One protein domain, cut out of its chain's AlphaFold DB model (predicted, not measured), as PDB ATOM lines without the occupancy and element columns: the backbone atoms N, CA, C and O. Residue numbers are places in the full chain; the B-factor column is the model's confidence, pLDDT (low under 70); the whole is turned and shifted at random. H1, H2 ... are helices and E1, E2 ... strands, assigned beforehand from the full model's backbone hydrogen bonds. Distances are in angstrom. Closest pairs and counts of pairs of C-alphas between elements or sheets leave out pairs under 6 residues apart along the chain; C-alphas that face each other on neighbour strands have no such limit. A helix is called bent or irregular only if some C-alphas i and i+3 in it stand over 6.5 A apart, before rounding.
ATOM      1  N   ASP A 236     229.599 232.555 236.308       88.62
ATOM      2  CA  ASP A 236     230.184 231.853 237.460       88.62
ATOM      3  C   ASP A 236     229.962 232.603 238.786       88.62
ATOM      4  O   ASP A 236     229.991 231.999 239.860       88.62
ATOM      5  N   TYR A 237     229.688 233.912 238.717       89.44
ATOM      6  CA  TYR A 237     229.370 234.739 239.879       89.44
ATOM      7  C   TYR A 237     228.066 234.312 240.555       89.44
ATOM      8  O   TYR A 237     227.041 234.102 239.902       89.44
ATOM      9  N   LYS A 238     228.109 234.210 241.886       88.50
ATOM     10  CA  LYS A 238     226.982 233.851 242.751       88.50
ATOM     11  C   LYS A 238     227.046 234.687 244.020       88.50
ATOM     12  O   LYS A 238     228.138 234.989 244.490       88.50
ATOM     13  N   GLY A 239     225.885 234.995 244.586       86.94
ATOM     14  CA  GLY A 239     225.778 235.575 245.919       86.94
ATOM     15  C   GLY A 239     224.409 235.306 246.528       86.94
ATOM     16  O   GLY A 239     223.424 235.127 245.805       86.94
ATOM     17  N   LYS A 240     224.344 235.225 247.857       88.81
ATOM     18  CA  LYS A 240     223.090 235.062 248.595       88.81
ATOM     19  C   LYS A 240     222.512 236.436 248.900       88.81
ATOM     20  O   LYS A 240     223.188 237.271 249.490       88.81
ATOM     21  N   ILE A 241     221.241 236.656 248.571       88.81
ATOM     22  CA  ILE A 241     220.527 237.850 249.033       88.81
ATOM     23  C   ILE A 241     220.429 237.778 250.560       88.81
ATOM     24  O   ILE A 241     219.816 236.858 251.104       88.81
ATOM     25  N   THR A 242     221.078 238.716 251.249       89.00
ATOM     26  CA  THR A 242     221.051 238.817 252.719       89.00
ATOM     27  C   THR A 242     220.175 239.963 253.206       89.00
ATOM     28  O   THR A 242     219.741 239.942 254.355       89.00
ATOM     29  N   SER A 243     219.874 240.938 252.344       86.25
ATOM     30  CA  SER A 243     218.910 242.000 252.622       86.25
ATOM     31  C   SER A 243     218.278 242.526 251.335       86.25
ATOM     32  O   SER A 243     218.954 242.737 250.326       86.25
ATOM     33  N   CYS A 244     216.972 242.755 251.381       85.25
ATOM     34  CA  CYS A 244     216.140 243.195 250.269       85.25
ATOM     35  C   CYS A 244     214.862 243.845 250.815       85.25
ATOM     36  O   CYS A 244     214.474 243.613 251.962       85.25
ATOM     37  N   LYS A 245     214.194 244.644 249.985       79.38
ATOM     38  CA  LYS A 245     212.822 245.103 250.220       79.38
ATOM     39  C   LYS A 245     212.087 245.146 248.890       79.38
ATOM     40  O   LYS A 245     212.423 245.951 248.016       79.38
ATOM     41  N   GLY A 246     211.090 244.275 248.742       73.62
ATOM     42  CA  GLY A 246     210.431 244.037 247.461       73.62
ATOM     43  C   GLY A 246     211.464 243.732 246.374       73.62
ATOM     44  O   GLY A 246     212.373 242.930 246.564       73.62
ATOM     45  N   ARG A 247     211.393 244.451 245.251       72.94
ATOM     46  CA  ARG A 247     212.275 244.237 244.087       72.94
ATOM     47  C   ARG A 247     213.666 244.868 244.210       72.94
ATOM     48  O   ARG A 247     214.409 244.880 243.230       72.94
ATOM     49  N   ILE A 248     214.013 245.433 245.367       79.12
ATOM     50  CA  ILE A 248     215.303 246.090 245.578       79.12
ATOM     51  C   ILE A 248     216.175 245.216 246.471       79.12
ATOM     52  O   ILE A 248     215.839 244.955 247.625       79.12
ATOM     53  N   ILE A 249     217.315 244.789 245.929       85.62
ATOM     54  CA  ILE A 249     218.341 244.048 246.664       85.62
ATOM     55  C   ILE A 249     219.296 245.062 247.291       85.62
ATOM     56  O   ILE A 249     219.895 245.878 246.588       85.62
ATOM     57  N   TYR A 250     219.441 245.010 248.612       84.38
ATOM     58  CA  TYR A 250     220.329 245.900 249.355       84.38
ATOM     59  C   TYR A 250     221.672 245.245 249.647       84.38
ATOM     60  O   TYR A 250     222.711 245.895 249.525       84.38
ATOM     61  N   GLU A 251     221.661 243.952 249.978       88.44
ATOM     62  CA  GLU A 251     222.869 243.223 250.343       88.44
ATOM     63  C   GLU A 251     222.950 241.850 249.669       88.44
ATOM     64  O   GLU A 251     221.969 241.100 249.602       88.44
ATOM     65  N   LEU A 252     224.161 241.528 249.217       88.94
ATOM     66  CA  LEU A 252     224.579 240.216 248.741       88.94
ATOM     67  C   LEU A 252     225.733 239.739 249.627       88.94
ATOM     68  O   LEU A 252     226.725 240.448 249.776       88.94
ATOM     69  N   ASP A 253     225.587 238.568 250.243       89.62
ATOM     70  CA  ASP A 253     226.561 237.980 251.173       89.62
ATOM     71  C   ASP A 253     227.002 238.945 252.295       89.62
ATOM     72  O   ASP A 253     228.164 238.986 252.693       89.62
ATOM     73  N   GLY A 254     226.068 239.759 252.800       90.12
ATOM     74  CA  GLY A 254     226.314 240.759 253.846       90.12
ATOM     75  C   GLY A 254     227.050 242.017 253.372       90.12
ATOM     76  O   GLY A 254     227.418 242.856 254.193       90.12
ATOM     77  N   ARG A 255     227.278 242.164 252.061       92.31
ATOM     78  CA  ARG A 255     227.943 243.317 251.440       92.31
ATOM     79  C   ARG A 255     226.949 244.140 250.619       92.31
ATOM     80  O   ARG A 255     225.997 243.565 250.092       92.31
ATOM     81  N   PRO A 256     227.166 245.458 250.434       89.12
ATOM     82  CA  PRO A 256     226.312 246.274 249.574       89.12
ATOM     83  C   PRO A 256     226.201 245.685 248.163       89.12
ATOM     84  O   PRO A 256     227.207 245.490 247.477       89.12
ATOM     85  N   ALA A 257     224.973 245.427 247.706       88.94
ATOM     86  CA  ALA A 257     224.729 244.733 246.440       88.94
ATOM     87  C   ALA A 257     225.345 245.460 245.231       88.94
ATOM     88  O   ALA A 257     225.838 244.815 244.310       88.94
ATOM     89  N   GLY A 258     225.372 246.798 245.255       88.25
ATOM     90  CA  GLY A 258     225.989 247.609 244.202       88.25
ATOM     91  C   GLY A 258     227.503 247.413 244.080       88.25
ATOM     92  O   GLY A 258     228.017 247.384 242.965       88.25
ATOM     93  N   GLU A 259     228.215 247.227 245.197       89.81
ATOM     94  CA  GLU A 259     229.661 246.958 245.189       89.81
ATOM     95  C   GLU A 259     229.951 245.564 244.630       89.81
ATOM     96  O   GLU A 259     230.755 245.424 243.710       89.81
ATOM     97  N   VAL A 260     229.230 244.553 245.127       90.19
ATOM     98  CA  VAL A 260     229.341 243.164 244.657       90.19
ATOM     99  C   VAL A 260     229.028 243.069 243.161       90.19
ATOM    100  O   VAL A 260     229.786 242.475 242.398       90.19
ATOM    101  N   TYR A 261     227.950 243.711 242.706       89.69
ATOM    102  CA  TYR A 261     227.585 243.717 241.292       89.69
ATOM    103  C   TYR A 261     228.619 244.448 240.428       89.69
ATOM    104  O   TYR A 261     228.937 243.991 239.331       89.69
ATOM    105  N   ASN A 262     229.185 245.555 240.920       91.06
ATOM    106  CA  ASN A 262     230.248 246.271 240.221       91.06
ATOM    107  C   ASN A 262     231.507 245.409 240.052       91.06
ATOM    108  O   ASN A 262     232.119 245.439 238.987       91.06
ATOM    109  N   GLU A 263     231.869 244.610 241.056       91.25
ATOM    110  CA  GLU A 263     232.950 243.623 240.940       91.25
ATOM    111  C   GLU A 263     232.650 242.599 239.839       91.25
ATOM    112  O   GLU A 263     233.491 242.377 238.967       91.25
ATOM    113  N   TRP A 264     231.432 242.045 239.804       91.00
ATOM    114  CA  TRP A 264     231.032 241.034 238.814       91.00
ATOM    115  C   TRP A 264     231.092 241.533 237.366       91.00
ATOM    116  O   TRP A 264     231.417 240.771 236.455       91.00
ATOM    117  N   ILE A 265     230.816 242.816 237.128       89.38
ATOM    118  CA  ILE A 265     230.867 243.419 235.785       89.38
ATOM    119  C   ILE A 265     232.220 244.077 235.459       89.38
ATOM    120  O   ILE A 265     232.333 244.752 234.430       89.38
ATOM    121  N   GLY A 266     233.235 243.907 236.314       91.06
ATOM    122  CA  GLY A 266     234.591 244.411 236.086       91.06
ATOM    123  C   GLY A 266     234.764 245.914 236.331       91.06
ATOM    124  O   GLY A 266     235.484 246.582 235.595       91.06
ATOM    125  N   GLY A 267     234.085 246.473 237.333       89.69
ATOM    126  CA  GLY A 267     234.285 247.853 237.784       89.69
ATOM    127  C   GLY A 267     233.574 248.927 236.955       89.69
ATOM    128  O   GLY A 267     233.840 250.117 237.138       89.69
ATOM    129  N   LYS A 268     232.672 248.544 236.043       88.56
ATOM    130  CA  LYS A 268     232.021 249.462 235.090       88.56
ATOM    131  C   LYS A 268     231.097 250.505 235.727       88.56
ATOM    132  O   LYS A 268     230.842 251.513 235.086       88.56
ATOM    133  N   LEU A 269     230.625 250.280 236.954       84.44
ATOM    134  CA  LEU A 269     229.758 251.193 237.712       84.44
ATOM    135  C   LEU A 269     230.529 252.060 238.717       84.44
ATOM    136  O   LEU A 269     229.928 252.697 239.581       84.44
ATOM    137  N   LYS A 270     231.869 252.066 238.668       85.44
ATOM    138  CA  LYS A 270     232.692 252.762 239.666       85.44
ATOM    139  C   LYS A 270     232.337 254.251 239.786       85.44
ATOM    140  O   LYS A 270     232.183 254.740 240.901       85.44
ATOM    141  N   LYS A 271     232.153 254.952 238.662       82.44
ATOM    142  CA  LYS A 271     231.836 256.393 238.652       82.44
ATOM    143  C   LYS A 271     230.453 256.675 239.240       82.44
ATOM    144  O   LYS A 271     230.275 257.629 239.997       82.44
ATOM    145  N   GLU A 272     229.477 255.843 238.903       84.38
ATOM    146  CA  GLU A 272     228.100 255.928 239.375       84.38
ATOM    147  C   GLU A 272     228.027 255.674 240.886       84.38
ATOM    148  O   GLU A 272     227.361 256.425 241.603       84.38
ATOM    149  N   LEU A 273     228.766 254.675 241.382       81.12
ATOM    150  CA  LEU A 273     228.879 254.377 242.810       81.12
ATOM    151  C   LEU A 273     229.541 255.524 243.579       81.12
ATOM    152  O   LEU A 273     228.994 255.979 244.580       81.12
ATOM    153  N   GLU A 274     230.677 256.039 243.103       80.88
ATOM    154  CA  GLU A 274     231.383 257.163 243.736       80.88
ATOM    155  C   GLU A 274     230.514 258.432 243.779       80.88
ATOM    156  O   GLU A 274     230.433 259.100 244.813       80.88
ATOM    157  N   SER A 275     229.802 258.740 242.688       77.44
ATOM    158  CA  SER A 275     228.864 259.867 242.627       77.44
ATOM    159  C   SER A 275     227.713 259.717 243.626       77.44
ATOM    160  O   SER A 275     227.338 260.684 244.297       77.44
ATOM    161  N   PHE A 276     227.162 258.506 243.758       73.75
ATOM    162  CA  PHE A 276     226.093 258.217 244.708       73.75
ATOM    163  C   PHE A 276     226.570 258.360 246.156       73.75
ATOM    164  O   PHE A 276     225.933 259.060 246.945       73.75
ATOM    165  N   ILE A 277     227.718 257.759 246.486       72.81
ATOM    166  CA  ILE A 277     228.329 257.845 247.817       72.81
ATOM    167  C   ILE A 277     228.568 259.312 248.182       72.81
ATOM    168  O   ILE A 277     228.122 259.738 249.244       72.81
ATOM    169  N   SER A 278     229.165 260.098 247.280       67.69
ATOM    170  CA  SER A 278     229.452 261.523 247.490       67.69
ATOM    171  C   SER A 278     228.193 262.357 247.775       67.69
ATOM    172  O   SER A 278     228.163 263.144 248.728       67.69
ATOM    173  N   LYS A 279     227.106 262.148 247.015       64.62
ATOM    174  CA  LYS A 279     225.815 262.822 247.255       64.62
ATOM    175  C   LYS A 279     225.228 262.485 248.628       64.62
ATOM    176  O   LYS A 279     224.672 263.363 249.283       64.62
ATOM    177  N   TYR A 280     225.368 261.239 249.079       56.50
ATOM    178  CA  TYR A 280     224.819 260.792 250.360       56.50
ATOM    179  C   TYR A 280     225.681 261.185 251.562       56.50
ATOM    180  O   TYR A 280     225.130 261.624 252.572       56.50
ATOM    181  N   THR A 281     227.012 261.126 251.462       55.47
ATOM    182  CA  THR A 281     227.921 261.604 252.519       55.47
ATOM    183  C   THR A 281     227.792 263.108 252.745       55.47
ATOM    184  O   THR A 281     227.858 263.560 253.883       55.47
ATOM    185  N   SER A 282     227.498 263.876 251.693       52.75
ATOM    186  CA  SER A 282     227.236 265.321 251.785       52.75
ATOM    187  C   SER A 282     225.903 265.660 252.475       52.75
ATOM    188  O   SER A 282     225.702 266.790 252.908       52.75
ATOM    189  N   SER A 283     224.989 264.686 252.603       51.84
ATOM    190  CA  SER A 283     223.675 264.848 253.249       51.84
ATOM    191  C   SER A 283     223.651 264.487 254.746       51.84
ATOM    192  O   SER A 283     222.586 264.497 255.357       51.84
ATOM    193  N   ASN A 284     224.814 264.193 255.347       42.31
ATOM    194  CA  ASN A 284     224.992 263.933 256.782       42.31
ATOM    195  C   ASN A 284     224.125 262.786 257.355       42.31
ATOM    196  O   ASN A 284     223.667 262.843 258.495       42.31
ATOM    197  N   LYS A 285     223.896 261.720 256.575       46.03
ATOM    198  CA  LYS A 285     223.196 260.513 257.046       46.03
ATOM    199  C   LYS A 285     224.191 259.369 257.318       46.03
ATOM    200  O   LYS A 285     225.075 259.095 256.507       46.03
ATOM    201  N   SER A 286     224.084 258.735 258.489       41.03
ATOM    202  CA  SER A 286     225.005 257.704 259.006       41.03
ATOM    203  C   SER A 286     225.026 256.422 258.163       41.03
ATOM    204  O   SER A 286     224.072 256.114 257.461       41.03
ATOM    205  N   ARG A 287     226.074 255.586 258.296       44.53
ATOM    206  CA  ARG A 287     226.171 254.264 257.625       44.53
ATOM    207  C   ARG A 287     224.980 253.318 257.859       44.53
ATOM    208  O   ARG A 287     224.690 252.465 257.031       44.53
ATOM    209  N   SER A 288     224.236 253.518 258.943       40.59
ATOM    210  CA  SER A 288     222.996 252.801 259.253       40.59
ATOM    211  C   SER A 288     221.783 253.234 258.413       40.59
ATOM    212  O   SER A 288     220.892 252.419 258.193       40.59
ATOM    213  N   SER A 289     221.750 254.459 257.873       38.53
ATOM    214  CA  SER A 289     220.632 254.961 257.051       38.53
ATOM    215  C   SER A 289     220.632 254.434 255.611       38.53
ATOM    216  O   SER A 289     219.755 254.780 254.818       38.53
ATOM    217  N   TRP A 290     221.643 253.642 255.244       46.66
ATOM    218  CA  TRP A 290     221.810 253.065 253.909       46.66
ATOM    219  C   TRP A 290     220.734 252.009 253.643       46.66
ATOM    220  O   TRP A 290     220.351 251.810 252.498       46.66
ATOM    221  N   LYS A 291     220.175 251.409 254.705       42.31
ATOM    222  CA  LYS A 291     219.101 250.408 254.639       42.31
ATOM    223  C   LYS A 291     217.731 250.979 254.251       42.31
ATOM    224  O   LYS A 291     216.887 250.234 253.771       42.31
ATOM    225  N   GLU A 292     217.497 252.281 254.435       38.31
ATOM    226  CA  GLU A 292     216.149 252.867 254.309       38.31
ATOM    227  C   GLU A 292     215.914 253.677 253.023       38.31
ATOM    228  O   GLU A 292     214.765 253.878 252.644       38.31
ATOM    229  N   ASN A 293     216.966 254.126 252.321       39.31
ATOM    230  CA  ASN A 293     216.848 255.082 251.200       39.31
ATOM    231  C   ASN A 293     217.486 254.622 249.876       39.31
ATOM    232  O   ASN A 293     217.779 255.429 248.995       39.31
ATOM    233  N   LEU A 294     217.685 253.319 249.692       44.25
ATOM    234  CA  LEU A 294     218.129 252.741 248.420       44.25
ATOM    235  C   LEU A 294     216.954 252.715 247.417       44.25
ATOM    236  O   LEU A 294     216.390 251.669 247.120       44.25
ATOM    237  N   SER A 295     216.550 253.892 246.936       35.09
ATOM    238  CA  SER A 295     215.398 254.121 246.051       35.09
ATOM    239  C   SER A 295     215.700 254.587 244.605       35.09
ATOM    240  O   SER A 295     214.806 255.175 243.997       35.09
ATOM    241  N   PRO A 296     216.865 254.296 243.974       31.47
ATOM    242  CA  PRO A 296     216.965 254.417 242.511       31.47
ATOM    243  C   PRO A 296     217.298 253.120 241.755       31.47
ATOM    244  O   PRO A 296     217.327 253.141 240.526       31.47
ATOM    245  N   TRP A 297     217.507 251.978 242.419       37.62
ATOM    246  CA  TRP A 297     217.825 250.717 241.729       37.62
ATOM    247  C   TRP A 297     216.562 250.055 241.168       37.62
ATOM    248  O   TRP A 297     216.093 249.034 241.659       37.62
TER     249      TRP A 297
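Overview. This is residues 236 to 297 of the 322 residues of the protein "FIST domain-containing protein" of Candidatus Aminicenantes bacterium (UniProt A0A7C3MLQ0). A hairpin of two strands, E1 and E2, is followed by a loose helical hairpin, H1 and H2, and the chain then folds back through the short helix H3 towards E2, so that its path makes a horseshoe. H1 starts beside E2, while residues 274 to 279 of H2 and residues 281 to 288 stick out. The printed part has 62 residues, with three named helices and two named strands in the order E1, E2, H1, H2, H3; the sheet, E1 - E2, is antiparallel, and the class is mixed, helices and strands. The whole is compact, with a radius of gyration of the C-alphas of 12.0 A, and only just elongated, spanning 37 by 25 by 17 A.

Along the chain. E1 is residues 241 to 245, 10.6 A long from C-alpha 241 at (220.527, 237.850, 249.033). E2 is residues 248 to 252, 11.4 A long. H1 is residues 257 to 264, 10.6 A long, with C-alpha 257 at (224.729, 244.733, 246.440). H2, the longest helix, is residues 270 to 281 and measures 16.3 A. H3 is residues 287 to 291, 8.6 A long, ending with C-alpha 291 at (219.101, 250.408, 254.639); it is neither bent nor irregular, but only just: C-alphas 288 and 291 are 6.5 A apart.

Arrangement. E1 and E2 form an antiparallel hairpin, with 160 degrees between their directions; N 245 and O 248 are 2.9 A apart and N 250 and O 243 are 2.9 A apart, both within hydrogen-bond range. The closest C-alphas of E2 and H1 are those of Glu 251 and Ala 257, at 4.6 A. E1 and H1 are only just apart, at 8.5 A. H1 and H2 form a helical hairpin and only just touch, with 3 pairs of C-alphas within 8 A; the closest are those of Asn 262 and Lys 270, at 7.0 A. They run opposite ways at a shallow tilt of 20 degrees, and H2 touches H1 with residues 270 to 273 alone. H3 touches no helix; its closest C-alpha to E2 is that of Lys 291, 7.1 A from the C-alpha of Tyr 250. In H1 and H2 every O i to N i+4 pair is within hydrogen-bond range; in H3 0 of 1 is, and 0 of 2 O i to N i+3 pairs.

Size, cuts and confidence. The C-alphas farthest apart, those of Asp 236 and Asn 284, are 37.8 A apart. The printed part has no cut, and its four links between named elements are tight. The mean pLDDT of the printed part is 73.0, and residues 278 to 297 are under 70.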